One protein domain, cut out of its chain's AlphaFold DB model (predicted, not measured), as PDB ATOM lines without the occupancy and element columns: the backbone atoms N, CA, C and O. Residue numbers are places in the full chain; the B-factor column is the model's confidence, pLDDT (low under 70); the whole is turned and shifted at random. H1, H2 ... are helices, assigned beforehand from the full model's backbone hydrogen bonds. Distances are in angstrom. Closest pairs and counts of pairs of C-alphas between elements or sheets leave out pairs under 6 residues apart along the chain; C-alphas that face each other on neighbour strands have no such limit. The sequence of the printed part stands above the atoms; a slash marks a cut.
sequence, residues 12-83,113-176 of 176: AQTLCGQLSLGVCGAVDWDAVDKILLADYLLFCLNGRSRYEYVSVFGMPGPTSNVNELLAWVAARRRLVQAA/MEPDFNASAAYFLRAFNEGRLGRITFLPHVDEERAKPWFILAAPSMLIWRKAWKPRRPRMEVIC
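Overview. This is residues 12 to 83 and 113 to 176 of the 176 residues of an uncharacterized protein of Mesocestoides corti (UniProt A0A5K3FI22). H2 runs through the middle, with H1 and H6 to one side of it and H4 and H5 to the other, these four set at large angles to H2, while the short H3 is near H2 on the side of H4 and H5. A long low-confidence tail follows H6, and its last residues, 171 to 176, stick out from the body. The 136 printed residues hold H1 to H6 in that order, with no named strand; the class is all helix, though under half of the residues, 61, are in named elements. The whole is compact, with a radius of gyration of the C-alphas of 15.2 A and spans of 47 by 46 by 27 A.

Arrangement. Start at H1, residues 15 to 23, which touches the hub H2, residues 34 to 47, about perpendicular at 77 degrees; the closest C-alphas, Val 23 and Leu 37, are 5.9 A apart, and H2 uses residues 37 to 41 alone. H3, residues 52 to 56, is near H2. H4, residues 66 to 77, touches H2 with Val 66 alone, its C-alpha 5.2 A from that of Asp 39. H5, residues 117 to 129, touches H2 at a steep tilt of 50 degrees, the same way, closest at the C-alphas of Ile 35 and Ala 121, 5.7 A. H6, residues 140 to 147, touches H1, closest at the C-alphas of Gly 17 and Pro 140, 5.0 A. In H1 to H6 every O i to N i+4 pair is within hydrogen-bond range.

Along the chain. Find C-alpha 15 at (147.467, 119.698, 150.068), where H1 begins; H2 measures 19.4 A, H4 16.2 A and H5 18.4 A. H6 ends at C-alpha 147, (152.197, 114.721, 157.136).

Size, cuts and confidence. Residues 84 to 112 are not printed, and C-alphas 83 and 113 are 8.5 A apart. Look for pLDDT under 70 at residues 12 to 13, 78 to 83, 113 to 114 and 150 to 176.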
ATOM      1  N   ALA A  12     140.238 124.727 150.538       61.06
ATOM      2  CA  ALA A  12     141.270 123.701 150.469       61.06
ATOM      3  C   ALA A  12     142.609 124.321 150.016       61.06
ATOM      4  O   ALA A  12     143.142 124.000 148.957       61.06
ATOM      5  N   GLN A  13     143.131 125.248 150.826       67.19
ATOM      6  CA  GLN A  13     144.404 125.935 150.573       67.19
ATOM      7  C   GLN A  13     145.621 125.024 150.772       67.19
ATOM      8  O   GLN A  13     146.699 125.334 150.275       67.19
ATOM      9  N   THR A  14     145.461 123.911 151.495       77.19
ATOM     10  CA  THR A  14     146.550 122.979 151.799       77.19
ATOM     11  C   THR A  14     146.344 121.626 151.129       77.19
ATOM     12  O   THR A  14     145.214 121.186 150.891       77.19
ATOM     13  N   LEU A  15     147.455 120.946 150.832       81.12
ATOM     14  CA  LEU A  15     147.467 119.698 150.068       81.12
ATOM     15  C   LEU A  15     146.632 118.595 150.736       81.12
ATOM     16  O   LEU A  15     145.885 117.896 150.058       81.12
ATOM     17  N   CYS A  16     146.685 118.470 152.067       83.19
ATOM     18  CA  CYS A  16     145.851 117.505 152.797       83.19
ATOM     19  C   CYS A  16     144.353 117.840 152.688       83.19
ATOM     20  O   CYS A  16     143.526 116.932 152.613       83.19
ATOM     21  N   GLY A  17     143.993 119.127 152.619       84.69
ATOM     22  CA  GLY A  17     142.625 119.564 152.336       84.69
ATOM     23  C   GLY A  17     142.157 119.101 150.956       84.69
ATOM     24  O   GLY A  17     141.120 118.446 150.850       84.69
ATOM     25  N   GLN A  18     142.956 119.356 149.919       85.31
ATOM     26  CA  GLN A  18     142.656 118.958 148.537       85.31
ATOM     27  C   GLN A  18     142.558 117.432 148.381       85.31
ATOM     28  O   GLN A  18     141.578 116.926 147.834       85.31
ATOM     29  N   LEU A  19     143.518 116.683 148.937       88.50
ATOM     30  CA  LEU A  19     143.506 115.217 148.917       88.50
ATOM     31  C   LEU A  19     142.301 114.644 149.679       88.50
ATOM     32  O   LEU A  19     141.677 113.699 149.200       88.50
ATOM     33  N   SER A  20     141.912 115.231 150.818       90.31
ATOM     34  CA  SER A  20     140.706 114.796 151.539       90.31
ATOM     35  C   SER A  20     139.424 114.992 150.722       90.31
ATOM     36  O   SER A  20     138.551 114.129 150.750       90.31
ATOM     37  N   LEU A  21     139.340 116.069 149.932       88.69
ATOM     38  CA  LEU A  21     138.202 116.346 149.056       88.69
ATOM     39  C   LEU A  21     138.113 115.327 147.902       88.69
ATOM     40  O   LEU A  21     137.031 114.809 147.624       88.69
ATOM     41  N   GLY A  22     139.254 114.973 147.297       89.00
ATOM     42  CA  GLY A  22     139.338 113.925 146.272       89.00
ATOM     43  C   GLY A  22     139.012 112.523 146.802       89.00
ATOM     44  O   GLY A  22     138.271 111.779 146.159       89.00
ATOM     45  N   VAL A  23     139.485 112.169 148.005       90.56
ATOM     46  CA  VAL A  23     139.145 110.881 148.641       90.56
ATOM     47  C   VAL A  23     137.644 110.787 148.920       90.56
ATOM     48  O   VAL A  23     137.036 109.775 148.581       90.56
ATOM     49  N   CYS A  24     137.022 111.852 149.434       88.88
ATOM     50  CA  CYS A  24     135.571 111.925 149.641       88.88
ATOM     51  C   CYS A  24     134.736 111.922 148.341       88.88
ATOM     52  O   CYS A  24     133.510 111.926 148.420       88.88
ATOM     53  N   GLY A  25     135.359 111.932 147.155       85.44
ATOM     54  CA  GLY A  25     134.654 111.945 145.868       85.44
ATOM     55  C   GLY A  25     133.997 113.284 145.519       85.44
ATOM     56  O   GLY A  25     133.079 113.311 144.708       85.44
ATOM     57  N   ALA A  26     134.449 114.389 146.121       86.00
ATOM     58  CA  ALA A  26     133.985 115.744 145.811       86.00
ATOM     59  C   ALA A  26     134.835 116.443 144.721       86.00
ATOM     60  O   ALA A  26     134.633 117.621 144.438       86.00
ATOM     61  N   VAL A  27     135.783 115.715 144.118       84.06
ATOM     62  CA  VAL A  27     136.567 116.091 142.929       84.06
ATOM     63  C   VAL A  27     136.670 114.858 142.031       84.06
ATOM     64  O   VAL A  27     136.823 113.746 142.544       84.06
ATOM     65  N   ASP A  28     136.621 115.048 140.712       84.69
ATOM     66  CA  ASP A  28     136.771 113.963 139.740       84.69
ATOM     67  C   ASP A  28     138.126 113.258 139.866       84.69
ATOM     68  O   ASP A  28     139.195 113.870 139.819       84.69
ATOM     69  N   TRP A  29     138.087 111.929 139.974       84.19
ATOM     70  CA  TRP A  29     139.285 111.106 140.148       84.19
ATOM     71  C   TRP A  29     140.203 111.055 138.924       84.19
ATOM     72  O   TRP A  29     141.320 110.575 139.054       84.19
ATOM     73  N   ASP A  30     139.772 111.514 137.749       85.75
ATOM     74  CA  ASP A  30     140.647 111.615 136.572       85.75
ATOM     75  C   ASP A  30     141.452 112.930 136.545       85.75
ATOM     76  O   ASP A  30     142.447 113.024 135.832       85.75
ATOM     77  N   ALA A  31     141.078 113.921 137.368       82.06
ATOM     78  CA  ALA A  31     141.822 115.173 137.543       82.06
ATOM     79  C   ALA A  31     142.919 115.091 138.626       82.06
ATOM     80  O   ALA A  31     143.694 116.033 138.798       82.06
ATOM     81  N   VAL A  32     142.987 113.987 139.378       83.06
ATOM     82  CA  VAL A  32     143.908 113.785 140.509       83.06
ATOM     83  C   VAL A  32     144.529 112.392 140.417       83.06
ATOM     84  O   VAL A  32     143.867 111.440 140.018       83.06
ATOM     85  N   ASP A  33     145.790 112.227 140.817       86.19
ATOM     86  CA  ASP A  33     146.396 110.894 140.869       86.19
ATOM     87  C   ASP A  33     145.675 109.994 141.897       86.19
ATOM     88  O   ASP A  33     145.742 110.192 143.114       86.19
ATOM     89  N   LYS A  34     144.984 108.966 141.394       89.94
ATOM     90  CA  LYS A  34     144.269 107.960 142.194       89.94
ATOM     91  C   LYS A  34     145.200 107.182 143.123       89.94
ATOM     92  O   LYS A  34     144.771 106.801 144.210       89.94
ATOM     93  N   ILE A  35     146.455 106.951 142.728       89.81
ATOM     94  CA  ILE A  35     147.450 106.260 143.560       89.81
ATOM     95  C   ILE A  35     147.827 107.162 144.742       89.81
ATOM     96  O   ILE A  35     147.830 106.698 145.880       89.81
ATOM     97  N   LEU A  36     148.034 108.460 144.500       88.62
ATOM     98  CA  LEU A  36     148.269 109.465 145.542       88.62
ATOM     99  C   LEU A  36     147.082 109.591 146.516       88.62
ATOM    100  O   LEU A  36     147.283 109.658 147.731       88.62
ATOM    101  N   LEU A  37     145.844 109.582 146.008       90.75
ATOM    102  CA  LEU A  37     144.631 109.573 146.839       90.75
ATOM    103  C   LEU A  37     144.520 108.290 147.681       90.75
ATOM    104  O   LEU A  37     144.169 108.358 148.861       90.75
ATOM    105  N   ALA A  38     144.839 107.127 147.106       92.00
ATOM    106  CA  ALA A  38     144.852 105.852 147.820       92.00
ATOM    107  C   ALA A  38     145.933 105.806 148.917       92.00
ATOM    108  O   ALA A  38     145.662 105.310 150.011       92.00
ATOM    109  N   ASP A  39     147.121 106.362 148.664       90.31
ATOM    110  CA  ASP A  39     148.212 106.459 149.642       90.31
ATOM    111  C   ASP A  39     147.853 107.410 150.798       90.31
ATOM    112  O   ASP A  39     147.990 107.059 151.972       90.31
ATOM    113  N   TYR A  40     147.264 108.572 150.489       89.00
ATOM    114  CA  TYR A  40     146.744 109.497 151.500       89.00
ATOM    115  C   TYR A  40     145.641 108.857 152.362       89.00
ATOM    116  O   TYR A  40     145.683 108.943 153.592       89.00
ATOM    117  N   LEU A  41     144.686 108.145 151.750       91.12
ATOM    118  CA  LEU A  41     143.664 107.393 152.483       91.12
ATOM    119  C   LEU A  41     144.293 106.310 153.381       91.12
ATOM    120  O   LEU A  41     143.923 106.200 154.552       91.12
ATOM    121  N   LEU A  42     145.275 105.551 152.881       90.94
ATOM    122  CA  LEU A  42     146.000 104.538 153.655       90.94
ATOM    123  C   LEU A  42     146.742 105.156 154.855       90.94
ATOM    124  O   LEU A  42     146.659 104.634 155.971       90.94
ATOM    125  N   PHE A  43     147.400 106.301 154.663       88.31
ATOM    126  CA  PHE A  43     148.034 107.089 155.725       88.31
ATOM    127  C   PHE A  43     147.034 107.569 156.784       88.31
ATOM    128  O   PHE A  43     147.300 107.489 157.991       88.31
ATOM    129  N   CYS A  44     145.868 108.047 156.355       88.94
ATOM    130  CA  CYS A  44     144.812 108.509 157.247       88.94
ATOM    131  C   CYS A  44     144.174 107.365 158.052       88.94
ATOM    132  O   CYS A  44     143.907 107.561 159.243       88.94
ATOM    133  N   LEU A  45     143.979 106.185 157.446       89.50
ATOM    134  CA  LEU A  45     143.460 104.967 158.086       89.50
ATOM    135  C   LEU A  45     144.445 104.401 159.117       89.50
ATOM    136  O   LEU A  45     144.135 104.350 160.309       89.50
ATOM    137  N   ASN A  46     145.660 104.056 158.683       88.94
ATOM    138  CA  ASN A  46     146.718 103.540 159.555       88.94
ATOM    139  C   ASN A  46     147.080 104.544 160.665       88.94
ATOM    140  O   ASN A  46     147.367 104.156 161.793       88.94
ATOM    141  N   GLY A  47     147.021 105.846 160.368       84.94
ATOM    142  CA  GLY A  47     147.265 106.924 161.328       84.94
ATOM    143  C   GLY A  47     146.243 107.017 162.460       84.94
ATOM    144  O   GLY A  47     146.560 107.541 163.524       84.94
ATOM    145  N   ARG A  48     145.033 106.495 162.232       87.25
ATOM    146  CA  ARG A  48     143.930 106.392 163.199       87.25
ATOM    147  C   ARG A  48     143.764 104.954 163.723       87.25
ATOM    148  O   ARG A  48     142.734 104.645 164.314       87.25
ATOM    149  N   SER A  49     144.741 104.073 163.474       85.75
ATOM    150  CA  SER A  49     144.702 102.630 163.774       85.75
ATOM    151  C   SER A  49     143.478 101.890 163.205       85.75
ATOM    152  O   SER A  49     143.023 100.896 163.771       85.75
ATOM    153  N   ARG A  50     142.936 102.358 162.073       86.00
ATOM    154  CA  ARG A  50     141.810 101.726 161.373       86.00
ATOM    155  C   ARG A  50     142.316 100.690 160.383       86.00
ATOM    156  O   ARG A  50     142.669 101.012 159.252       86.00
ATOM    157  N   TYR A  51     142.314  99.434 160.812       89.19
ATOM    158  CA  TYR A  51     142.738  98.287 160.000       89.19
ATOM    159  C   TYR A  51     141.555  97.526 159.377       89.19
ATOM    160  O   TYR A  51     141.714  96.413 158.891       89.19
ATOM    161  N   GLU A  52     140.369  98.143 159.347       88.06
ATOM    162  CA  GLU A  52     139.124  97.601 158.774       88.06
ATOM    163  C   GLU A  52     139.329  97.137 157.312       88.06
ATOM    164  O   GLU A  52     138.827  96.089 156.905       88.06
ATOM    165  N   TYR A  53     140.171  97.847 156.549       88.38
ATOM    166  CA  TYR A  53     140.551  97.481 155.180       88.38
ATOM    167  C   TYR A  53     141.277  96.130 155.070       88.38
ATOM    168  O   TYR A  53     141.075  95.415 154.087       88.38
ATOM    169  N   VAL A  54     142.069  95.741 156.077       89.75
ATOM    170  CA  VAL A  54     142.782  94.451 156.108       89.75
ATOM    171  C   VAL A  54     141.771  93.308 156.117       89.75
ATOM    172  O   VAL A  54     141.918  92.361 155.350       89.75
ATOM    173  N   SER A  55     140.695  93.431 156.899       87.25
ATOM    174  CA  SER A  55     139.603  92.452 156.940       87.25
ATOM    175  C   SER A  55     138.766  92.462 155.656       87.25
ATOM    176  O   SER A  55     138.457  91.404 155.112       87.25
ATOM    177  N   VAL A  56     138.433  93.646 155.123       86.94
ATOM    178  CA  VAL A  56     137.592  93.796 153.916       86.94
ATOM    179  C   VAL A  56     138.269  93.251 152.656       86.94
ATOM    180  O   VAL A  56     137.608  92.622 151.826       86.94
ATOM    181  N   PHE A  57     139.578  93.464 152.506       86.31
ATOM    182  CA  PHE A  57     140.369  92.923 151.396       86.31
ATOM    183  C   PHE A  57     141.076  91.607 151.747       86.31
ATOM    184  O   PHE A  57     141.774  91.053 150.897       86.31
ATOM    185  N   GLY A  58     140.875  91.085 152.963       84.75
ATOM    186  CA  GLY A  58     141.482  89.858 153.489       84.75
ATOM    187  C   GLY A  58     142.993  89.792 153.265       84.75
ATOM    188  O   GLY A  58     143.477  88.821 152.685       84.75
ATOM    189  N   MET A  59     143.699  90.854 153.650       85.88
ATOM    190  CA  MET A  59     145.159  90.967 153.597       85.88
ATOM    191  C   MET A  59     145.803  90.307 154.831       85.88
ATOM    192  O   MET A  59     145.162  90.234 155.878       85.88
ATOM    193  N   PRO A  60     147.077  89.874 154.761       84.81
ATOM    194  CA  PRO A  60     147.762  89.248 155.901       84.81
ATOM    195  C   PRO A  60     148.063  90.215 157.061       84.81
ATOM    196  O   PRO A  60     148.342  89.774 158.172       84.81
ATOM    197  N   GLY A  61     148.029  91.528 156.824       86.88
ATOM    198  CA  GLY A  61     148.258  92.547 157.844       86.88
ATOM    199  C   GLY A  61     148.198  93.968 157.272       86.88
ATOM    200  O   GLY A  61     148.031  94.137 156.061       86.88
ATOM    201  N   PRO A  62     148.326  94.998 158.126       87.69
ATOM    202  CA  PRO A  62     148.371  96.387 157.685       87.69
ATOM    203  C   PRO A  62     149.694  96.699 156.975       87.69
ATOM    204  O   PRO A  62     150.771  96.408 157.500       87.69
ATOM    205  N   THR A  63     149.617  97.335 155.805       86.38
ATOM    206  CA  THR A  63     150.784  97.821 155.045       86.38
ATOM    207  C   THR A  63     150.820  99.346 155.032       86.38
ATOM    208  O   THR A  63     149.788  99.999 155.167       86.38
ATOM    209  N   SER A  64     152.010  99.922 154.870       82.75
ATOM    210  CA  SER A  64     152.211 101.344 154.565       82.75
ATOM    211  C   SER A  64     152.588 101.607 153.110       82.75
ATOM    212  O   SER A  64     152.703 102.765 152.731       82.75
ATOM    213  N   ASN A  65     152.785 100.568 152.299       85.06
ATOM    214  CA  ASN A  65     153.131 100.718 150.893       85.06
ATOM    215  C   ASN A  65     151.857 100.621 150.051       85.06
ATOM    216  O   ASN A  65     151.318  99.528 149.868       85.06
ATOM    217  N   VAL A  66     151.405 101.743 149.478       88.06
ATOM    218  CA  VAL A  66     150.243 101.757 148.570       88.06
ATOM    219  C   VAL A  66     150.386 100.732 147.439       88.06
ATOM    220  O   VAL A  66     149.443 100.005 147.158       88.06
ATOM    221  N   ASN A  67     151.582 100.555 146.870       86.88
ATOM    222  CA  ASN A  67     151.813  99.571 145.805       86.88
ATOM    223  C   ASN A  67     151.552  98.121 146.248       86.88
ATOM    224  O   ASN A  67     151.050  97.333 145.453       86.88
ATOM    225  N   GLU A  68     151.840  97.762 147.505       87.00
ATOM    226  CA  GLU A  68     151.516  96.428 148.033       87.00
ATOM    227  C   GLU A  68     150.003  96.262 148.185       87.00
ATOM    228  O   GLU A  68     149.449  95.259 147.740       87.00
ATOM    229  N   LEU A  69     149.327  97.254 148.776       88.94
ATOM    230  CA  LEU A  69     147.867  97.279 148.910       88.94
ATOM    231  C   LEU A  69     147.185  97.133 147.542       88.94
ATOM    232  O   LEU A  69     146.302  96.294 147.374       88.94
ATOM    233  N   LEU A  70     147.618  97.922 146.557       89.19
ATOM    234  CA  LEU A  70     147.066  97.911 145.208       89.19
ATOM    235  C   LEU A  70     147.361  96.599 144.474       89.19
ATOM    236  O   LEU A  70     146.455  96.067 143.841       89.19
ATOM    237  N   ALA A  71     148.560  96.023 144.607       87.00
ATOM    238  CA  ALA A  71     148.873  94.707 144.045       87.00
ATOM    239  C   ALA A  71     148.007  93.591 144.664       87.00
ATOM    240  O   ALA A  71     147.483  92.742 143.940       87.00
ATOM    241  N   TRP A  72     147.782  93.621 145.984       87.31
ATOM    242  CA  TRP A  72     146.868  92.700 146.674       87.31
ATOM    243  C   TRP A  72     145.421  92.841 146.189       87.31
ATOM    244  O   TRP A  72     144.747  91.839 145.937       87.31
ATOM    245  N   VAL A  73     144.942  94.077 146.029       87.44
ATOM    246  CA  VAL A  73     143.607  94.376 145.494       87.44
ATOM    247  C   VAL A  73     143.476  93.894 144.045       87.44
ATOM    248  O   VAL A  73     142.501  93.204 143.732       87.44
ATOM    249  N   ALA A  74     144.468  94.172 143.193       86.31
ATOM    250  CA  ALA A  74     144.508  93.743 141.798       86.31
ATOM    251  C   ALA A  74     144.431  92.217 141.677       86.31
ATOM    252  O   ALA A  74     143.557  91.692 140.980       86.31
ATOM    253  N   ALA A  75     145.280  91.504 142.424       83.81
ATOM    254  CA  ALA A  75     145.313  90.045 142.458       83.81
ATOM    255  C   ALA A  75     143.978  89.450 142.940       83.81
ATOM    256  O   ALA A  75     143.438  88.539 142.310       83.81
ATOM    257  N   ARG A  76     143.394  89.994 144.019       79.00
ATOM    258  CA  ARG A  76     142.143  89.485 144.606       79.00
ATOM    259  C   ARG A  76     140.917  89.731 143.725       79.00
ATOM    260  O   ARG A  76     140.003  88.909 143.716       79.00
ATOM    261  N   ARG A  77     140.870  90.853 143.001       72.94
ATOM    262  CA  ARG A  77     139.752  91.214 142.107       72.94
ATOM    263  C   ARG A  77     139.960  90.799 140.646       72.94
ATOM    264  O   ARG A  77     139.023  90.949 139.869       72.94
ATOM    265  N   ARG A  78     141.138  90.277 140.278       68.62
ATOM    266  CA  ARG A  78     141.585  90.090 138.882       68.62
ATOM    267  C   ARG A  78     141.450  91.380 138.054       68.62
ATOM    268  O   ARG A  78     141.037  91.336 136.899       68.62
ATOM    269  N   LEU A  79     141.798  92.524 138.653       62.03
ATOM    270  CA  LEU A  79     141.912  93.803 137.940       62.03
ATOM    271  C   LEU A  79     143.224  93.793 137.157       62.03
ATOM    272  O   LEU A  79     144.262  94.262 137.619       62.03
ATOM    273  N   VAL A  80     143.163  93.161 135.993       55.31
ATOM    274  CA  VAL A  80     144.265  93.038 135.048       55.31
ATOM    275  C   VAL A  80     144.018  94.033 133.930       55.31
ATOM    276  O   VAL A  80     142.927  94.030 133.352       55.31
ATOM    277  N   GLN A  81     145.018  94.842 133.577       53.16
ATOM    278  CA  GLN A  81     144.922  95.569 132.316       53.16
ATOM    279  C   GLN A  81     145.017  94.566 131.173       53.16
ATOM    280  O   GLN A  81     146.014  93.863 131.011       53.16
ATOM    281  N   ALA A  82     143.978  94.508 130.341       44.41
ATOM    282  CA  ALA A  82     144.167  94.003 128.995       44.41
ATOM    283  C   ALA A  82     145.147  94.968 128.320       44.41
ATOM    284  O   ALA A  82     144.754  96.090 127.995       44.41
ATOM    285  N   ALA A  83     146.409  94.539 128.176       47.00
ATOM    286  CA  ALA A  83     147.464  95.311 127.526       47.00
ATOM    287  C   ALA A  83     146.901  95.988 126.268       47.00
ATOM    288  O   ALA A  83     146.151  95.322 125.533       47.00
ATOM    289  N   MET A 113     149.845  89.167 133.217       52.94
ATOM    290  CA  MET A 113     148.742  89.827 133.917       52.94
ATOM    291  C   MET A 113     149.315  91.018 134.685       52.94
ATOM    292  O   MET A 113     149.588  90.911 135.879       52.94
ATOM    293  N   GLU A 114     149.542  92.136 133.996       63.91
ATOM    294  CA  GLU A 114     149.967  93.365 134.660       63.91
ATOM    295  C   GLU A 114     148.838  93.854 135.588       63.91
ATOM    296  O   GLU A 114     147.705  94.063 135.127       63.91
ATOM    297  N   PRO A 115     149.097  93.977 136.905       72.56
ATOM    298  CA  PRO A 115     148.090  94.418 137.856       72.56
ATOM    299  C   PRO A 115     147.759  95.888 137.601       72.56
ATOM    300  O   PRO A 115     148.642  96.746 137.614       72.56
ATOM    301  N   ASP A 116     146.478  96.197 137.406       84.19
ATOM    302  CA  ASP A 116     146.053  97.576 137.211       84.19
ATOM    303  C   ASP A 116     146.059  98.327 138.548       84.19
ATOM    304  O   ASP A 116     145.106  98.259 139.332       84.19
ATOM    305  N   PHE A 117     147.137  99.065 138.808       86.50
ATOM    306  CA  PHE A 117     147.253  99.933 139.979       86.50
ATOM    307  C   PHE A 117     146.196 101.050 139.987       86.50
ATOM    308  O   PHE A 117     145.678 101.386 141.050       86.50
ATOM    309  N   ASN A 118     145.822 101.592 138.824       87.69
ATOM    310  CA  ASN A 118     144.880 102.707 138.695       87.69
ATOM    311  C   ASN A 118     143.438 102.247 138.977       87.69
ATOM    312  O   ASN A 118     142.764 102.813 139.841       87.69
ATOM    313  N   ALA A 119     142.993 101.152 138.350       86.94
ATOM    314  CA  ALA A 119     141.691 100.547 138.640       86.94
ATOM    315  C   ALA A 119     141.610  99.999 140.073       86.94
ATOM    316  O   ALA A 119     140.566 100.114 140.719       86.94
ATOM    317  N   SER A 120     142.707  99.453 140.609       90.31
ATOM    318  CA  SER A 120     142.768  99.009 142.008       90.31
ATOM    319  C   SER A 120     142.655 100.178 142.988       90.31
ATOM    320  O   SER A 120     141.969 100.052 144.003       90.31
ATOM    321  N   ALA A 121     143.256 101.329 142.669       91.50
ATOM    322  CA  ALA A 121     143.159 102.540 143.480       91.50
ATOM    323  C   ALA A 121     141.746 103.132 143.434       91.50
ATOM    324  O   ALA A 121     141.161 103.398 144.482       91.50
ATOM    325  N   ALA A 122     141.145 103.232 142.244       90.25
ATOM    326  CA  ALA A 122     139.749 103.643 142.090       90.25
ATOM    327  C   ALA A 122     138.786 102.714 142.855       90.25
ATOM    328  O   ALA A 122     137.865 103.181 143.521       90.25
ATOM    329  N   TYR A 123     139.019 101.397 142.828       91.31
ATOM    330  CA  TYR A 123     138.228 100.436 143.597       91.31
ATOM    331  C   TYR A 123     138.436 100.568 145.120       91.31
ATOM    332  O   TYR A 123     137.472 100.441 145.877       91.31
ATOM    333  N   PHE A 124     139.652 100.875 145.587       91.75
ATOM    334  CA  PHE A 124     139.935 101.153 147.001       91.75
ATOM    335  C   PHE A 124     139.220 102.424 147.496       91.75
ATOM    336  O   PHE A 124     138.526 102.378 148.513       91.75
ATOM    337  N   LEU A 125     139.305 103.522 146.736       92.06
ATOM    338  CA  LEU A 125     138.598 104.781 147.012       92.06
ATOM    339  C   LEU A 125     137.073 104.596 146.981       92.06
ATOM    340  O   LEU A 125     136.356 105.085 147.851       92.06
ATOM    341  N   ARG A 126     136.561 103.808 146.031       91.12
ATOM    342  CA  ARG A 126     135.137 103.461 145.968       91.12
ATOM    343  C   ARG A 126     134.679 102.656 147.183       91.12
ATOM    344  O   ARG A 126     133.647 102.980 147.760       91.12
ATOM    345  N   ALA A 127     135.448 101.656 147.615       90.38
ATOM    346  CA  ALA A 127     135.133 100.884 148.816       90.38
ATOM    347  C   ALA A 127     135.123 101.753 150.090       90.38
ATOM    348  O   ALA A 127     134.373 101.460 151.024       90.38
ATOM    349  N   PHE A 128     135.924 102.823 150.123       91.12
ATOM    350  CA  PHE A 128     135.858 103.833 151.175       91.12
ATOM    351  C   PHE A 128     134.554 104.643 151.125       91.12
ATOM    352  O   PHE A 128     133.849 104.700 152.131       91.12
ATOM    353  N   ASN A 129     134.187 105.186 149.961       88.69
ATOM    354  CA  ASN A 129     132.966 105.990 149.801       88.69
ATOM    355  C   ASN A 129     131.672 105.171 149.977       88.69
ATOM    356  O   ASN A 129     130.665 105.696 150.442       88.69
ATOM    357  N   GLU A 130     131.710 103.864 149.708       89.44
ATOM    358  CA  GLU A 130     130.651 102.902 150.060       89.44
ATOM    359  C   GLU A 130     130.586 102.590 151.577       89.44
ATOM    360  O   GLU A 130     129.782 101.767 152.012       89.44
ATOM    361  N   GLY A 131     131.449 103.195 152.404       88.38
ATOM    362  CA  GLY A 131     131.498 103.011 153.858       88.38
ATOM    363  C   GLY A 131     132.053 101.658 154.317       88.38
ATOM    364  O   GLY A 131     132.059 101.373 155.517       88.38
ATOM    365  N   ARG A 132     132.547 100.816 153.396       87.19
ATOM    366  CA  ARG A 132     133.010  99.449 153.701       87.19
ATOM    367  C   ARG A 132     134.243  99.434 154.599       87.19
ATOM    368  O   ARG A 132     134.434  98.473 155.333       87.19
ATOM    369  N   LEU A 133     135.074 100.476 154.531       85.81
ATOM    370  CA  LEU A 133     136.319 100.610 155.301       85.81
ATOM    371  C   LEU A 133     136.132 101.356 156.637       85.81
ATOM    372  O   LEU A 133     137.111 101.818 157.218       85.81
ATOM    373  N   GLY A 134     134.887 101.495 157.104       84.56
ATOM    374  CA  GLY A 134     134.549 102.241 158.315       84.56
ATOM    375  C   GLY A 134     134.393 103.749 158.088       84.56
ATOM    376  O   GLY A 134     134.621 104.280 157.002       84.56
ATOM    377  N   ARG A 135     133.973 104.462 159.140       83.75
ATOM    378  CA  ARG A 135     133.743 105.919 159.120       83.75
ATOM    379  C   ARG A 135     134.928 106.674 159.720       83.75
ATOM    380  O   ARG A 135     135.105 106.663 160.937       83.75
ATOM    381  N   ILE A 136     135.708 107.358 158.886       86.62
ATOM    382  CA  ILE A 136     136.801 108.260 159.289       86.62
ATOM    383  C   ILE A 136     136.391 109.718 159.043       86.62
ATOM    384  O   ILE A 136     135.842 110.049 157.998       86.62
ATOM    385  N   THR A 137     136.747 110.596 159.984       87.06
ATOM    386  CA  THR A 137     136.743 112.051 159.794       87.06
ATOM    387  C   THR A 137     138.146 112.511 159.399       87.06
ATOM    388  O   THR A 137     139.100 112.331 160.170       87.06
ATOM    389  N   PHE A 138     138.287 113.101 158.212       86.06
ATOM    390  CA  PHE A 138     139.500 113.820 157.814       86.06
ATOM    391  C   PHE A 138     139.595 115.128 158.598       86.06
ATOM    392  O   PHE A 138     138.595 115.819 158.780       86.06
ATOM    393  N   LEU A 139     140.791 115.461 159.077       85.56
ATOM    394  CA  LEU A 139     141.048 116.695 159.815       85.56
ATOM    395  C   LEU A 139     142.260 117.358 159.160       85.56
ATOM    396  O   LEU A 139     143.369 117.147 159.646       85.56
ATOM    397  N   PRO A 140     142.080 118.119 158.060       78.75
ATOM    398  CA  PRO A 140     143.176 118.530 157.180       78.75
ATOM    399  C   PRO A 140     144.371 119.143 157.910       78.75
ATOM    400  O   PRO A 140     145.490 118.722 157.666       78.75
ATOM    401  N   HIS A 141     144.137 120.030 158.882       79.75
ATOM    402  CA  HIS A 141     145.198 120.617 159.708       79.75
ATOM    403  C   HIS A 141     145.975 119.563 160.521       79.75
ATOM    404  O   HIS A 141     147.200 119.615 160.590       79.75
ATOM    405  N   VAL A 142     145.294 118.602 161.153       83.19
ATOM    406  CA  VAL A 142     145.944 117.566 161.977       83.19
ATOM    407  C   VAL A 142     146.638 116.532 161.095       83.19
ATOM    408  O   VAL A 142     147.739 116.088 161.410       83.19
ATOM    409  N   ASP A 143     146.010 116.149 159.984       82.69
ATOM    410  CA  ASP A 143     146.610 115.264 158.991       82.69
ATOM    411  C   ASP A 143     147.831 115.919 158.325       82.69
ATOM    412  O   ASP A 143     148.800 115.217 158.071       82.69
ATOM    413  N   GLU A 144     147.848 117.246 158.163       81.69
ATOM    414  CA  GLU A 144     148.987 118.019 157.662       81.69
ATOM    415  C   GLU A 144     150.129 118.144 158.677       81.69
ATOM    416  O   GLU A 144     151.265 117.844 158.324       81.69
ATOM    417  N   GLU A 145     149.865 118.480 159.950       81.19
ATOM    418  CA  GLU A 145     150.900 118.423 161.004       81.19
ATOM    419  C   GLU A 145     151.528 117.029 161.094       81.19
ATOM    420  O   GLU A 145     152.745 116.886 161.234       81.19
ATOM    421  N   ARG A 146     150.698 115.987 160.965       80.38
ATOM    422  CA  ARG A 146     151.177 114.612 160.865       80.38
ATOM    423  C   ARG A 146     151.971 114.404 159.578       80.38
ATOM    424  O   ARG A 146     152.986 113.744 159.645       80.38
ATOM    425  N   ALA A 147     151.549 114.926 158.431       77.19
ATOM    426  CA  ALA A 147     152.197 114.721 157.136       77.19
ATOM    427  C   ALA A 147     153.558 115.434 156.985       77.19
ATOM    428  O   ALA A 147     154.443 114.897 156.318       77.19
ATOM    429  N   LYS A 148     153.766 116.597 157.623       71.88
ATOM    430  CA  LYS A 148     154.987 117.433 157.521       71.88
ATOM    431  C   LYS A 148     156.343 116.701 157.627       71.88
ATOM    432  O   LYS A 148     157.241 117.068 156.879       71.88
ATOM    433  N   PRO A 149     156.555 115.680 158.485       70.88
ATOM    434  CA  PRO A 149     157.829 114.950 158.555       70.88
ATOM    435  C   PRO A 149     158.079 114.012 157.361       70.88
ATOM    436  O   PRO A 149     159.189 113.504 157.202       70.88
ATOM    437  N   TRP A 150     157.049 113.735 156.556       66.44
ATOM    438  CA  TRP A 150     157.065 112.761 155.459       66.44
ATOM    439  C   TRP A 150     156.870 113.411 154.080       66.44
ATOM    440  O   TRP A 150     157.392 112.901 153.086       66.44
ATOM    441  N   PHE A 151     156.219 114.574 154.030       59.75
ATOM    442  CA  PHE A 151     156.160 115.445 152.860       59.75
ATOM    443  C   PHE A 151     157.334 116.425 152.858       59.75
ATOM    444  O   PHE A 151     157.432 117.297 153.714       59.75
ATOM    445  N   ILE A 152     158.190 116.331 151.840       48.59
ATOM    446  CA  ILE A 152     159.106 117.420 151.492       48.59
ATOM    447  C   ILE A 152     158.509 118.162 150.303       48.59
ATOM    448  O   ILE A 152     158.143 117.537 149.308       48.59
ATOM    449  N   LEU A 153     158.455 119.492 150.387       43.97
ATOM    450  CA  LEU A 153     158.121 120.356 149.258       43.97
ATOM    451  C   LEU A 153     159.304 120.360 148.265       43.97
ATOM    452  O   LEU A 153     160.174 121.230 148.298       43.97
ATOM    453  N   ALA A 154     159.392 119.317 147.439       37.94
ATOM    454  CA  ALA A 154     160.503 119.074 146.523       37.94
ATOM    455  C   ALA A 154     160.395 119.933 145.248       37.94
ATOM    456  O   ALA A 154     160.168 119.419 144.156       37.94
ATOM    457  N   ALA A 155     160.609 121.245 145.408       40.84
ATOM    458  CA  ALA A 155     160.533 122.265 144.354       40.84
ATOM    459  C   ALA A 155     159.116 122.429 143.728       40.84
ATOM    460  O   ALA A 155     158.212 121.646 144.021       40.84
ATOM    461  N   PRO A 156     158.865 123.469 142.903       43.19
ATOM    462  CA  PRO A 156     157.504 123.836 142.484       43.19
ATOM    463  C   PRO A 156     156.778 122.864 141.538       43.19
ATOM    464  O   PRO A 156     155.640 123.143 141.174       43.19
ATOM    465  N   SER A 157     157.418 121.780 141.081       43.47
ATOM    466  CA  SER A 157     156.952 121.001 139.922       43.47
ATOM    467  C   SER A 157     156.728 119.501 140.146       43.47
ATOM    468  O   SER A 157     156.182 118.864 139.249       43.47
ATOM    469  N   MET A 158     157.096 118.913 141.295       39.78
ATOM    470  CA  MET A 158     156.814 117.493 141.577       39.78
ATOM    471  C   MET A 158     156.487 117.221 143.053       39.78
ATOM    472  O   MET A 158     157.357 117.234 143.923       39.78
ATOM    473  N   LEU A 159     155.226 116.880 143.328       44.16
ATOM    474  CA  LEU A 159     154.799 116.331 144.617       44.16
ATOM    475  C   LEU A 159     155.157 114.839 144.684       44.16
ATOM    476  O   LEU A 159     154.478 114.007 144.090       44.16
ATOM    477  N   ILE A 160     156.224 114.498 145.412       47.94
ATOM    478  CA  ILE A 160     156.692 113.112 145.580       47.94
ATOM    479  C   ILE A 160     156.652 112.729 147.063       47.94
ATOM    480  O   ILE A 160     157.355 113.316 147.889       47.94
ATOM    481  N   TRP A 161     155.887 111.687 147.397       44.66
ATOM    482  CA  TRP A 161     155.954 111.040 148.710       44.66
ATOM    483  C   TRP A 161     157.322 110.387 148.928       44.66
ATOM    484  O   TRP A 161     157.794 109.595 148.105       44.66
ATOM    485  N   ARG A 162     157.948 110.625 150.088       45.53
ATOM    486  CA  ARG A 162     159.070 109.780 150.520       45.53
ATOM    487  C   ARG A 162     158.527 108.406 150.925       45.53
ATOM    488  O   ARG A 162     157.769 108.310 151.885       45.53
ATOM    489  N   LYS A 163     158.975 107.347 150.233       45.44
ATOM    490  CA  LYS A 163     158.554 105.927 150.363       45.44
ATOM    491  C   LYS A 163     158.849 105.248 151.726       45.44
ATOM    492  O   LYS A 163     159.163 104.065 151.768       45.44
ATOM    493  N   ALA A 164     158.853 105.985 152.835       43.69
ATOM    494  CA  ALA A 164     159.365 105.526 154.129       43.69
ATOM    495  C   ALA A 164     158.474 105.910 155.322       43.69
ATOM    496  O   ALA A 164     158.955 105.978 156.456       43.69
ATOM    497  N   TRP A 165     157.173 106.129 155.106       46.38
ATOM    498  CA  TRP A 165     156.241 106.108 156.228       46.38
ATOM    499  C   TRP A 165     156.064 104.670 156.718       46.38
ATOM    500  O   TRP A 165     155.775 103.769 155.933       46.38
ATOM    501  N   LYS A 166     156.249 104.439 158.020       43.66
ATOM    502  CA  LYS A 166     156.028 103.137 158.660       43.66
ATOM    503  C   LYS A 166     154.949 103.316 159.726       43.66
ATOM    504  O   LYS A 166     155.081 104.240 160.533       43.66
ATOM    505  N   PRO A 167     153.903 102.470 159.789       37.62
ATOM    506  CA  PRO A 167     152.917 102.596 160.845       37.62
ATOM    507  C   PRO A 167     153.611 102.262 162.168       37.62
ATOM    508  O   PRO A 167     154.429 101.333 162.233       37.62
ATOM    509  N   ARG A 168     153.276 102.973 163.251       41.03
ATOM    510  CA  ARG A 168     153.583 102.454 164.589       41.03
ATOM    511  C   ARG A 168     152.838 101.126 164.701       41.03
ATOM    512  O   ARG A 168     151.611 101.134 164.645       41.03
ATOM    513  N   ARG A 169     153.565 100.002 164.792       35.88
ATOM    514  CA  ARG A 169     152.935  98.681 164.939       35.88
ATOM    515  C   ARG A 169     151.937  98.775 166.099       35.88
ATOM    516  O   ARG A 169     152.350  99.254 167.160       35.88
ATOM    517  N   PRO A 170     150.673  98.341 165.942       29.34
ATOM    518  CA  PRO A 170     149.816  98.184 167.102       29.34
ATOM    519  C   PRO A 170     150.534  97.232 168.059       29.34
ATOM    520  O   PRO A 170     150.994  96.160 167.656       29.34
ATOM    521  N   ARG A 171     150.683  97.654 169.315       30.03
ATOM    522  CA  ARG A 171     151.171  96.778 170.372       30.03
ATOM    523  C   ARG A 171     150.040  95.786 170.630       30.03
ATOM    524  O   ARG A 171     149.120  96.083 171.380       30.03
ATOM    525  N   MET A 172     150.063  94.657 169.924       27.72
ATOM    526  CA  MET A 172     149.257  93.495 170.282       27.72
ATOM    527  C   MET A 172     149.813  92.969 171.603       27.72
ATOM    528  O   MET A 172     150.655  92.074 171.628       27.72
ATOM    529  N   GLU A 173     149.384  93.590 172.698       29.36
ATOM    530  CA  GLU A 173     149.420  92.953 174.004       29.36
ATOM    531  C   GLU A 173     148.444  91.784 173.913       29.36
ATOM    532  O   GLU A 173     147.225  91.947 173.901       29.36
ATOM    533  N   VAL A 174     149.019  90.596 173.720       32.56
ATOM    534  CA  VAL A 174     148.312  89.330 173.843       32.56
ATOM    535  C   VAL A 174     147.949  89.214 175.317       32.56
ATOM    536  O   VAL A 174     148.798  88.890 176.143       32.56
ATOM    537  N   ILE A 175     146.709  89.570 175.645       34.25
ATOM    538  CA  ILE A 175     146.142  89.320 176.965       34.25
ATOM    539  C   ILE A 175     145.879  87.812 177.025       34.25
ATOM    540  O   ILE A 175     144.943  87.325 176.388       34.25
ATOM    541  N   CYS A 176     146.769  87.101 177.716       39.94
ATOM    542  CA  CYS A 176     146.570  85.720 178.151       39.94
ATOM    543  C   CYS A 176     145.633  85.666 179.367       39.94
ATOM    544  O   CYS A 176     145.682  86.623 180.174       39.94
TER     545      CYS A 176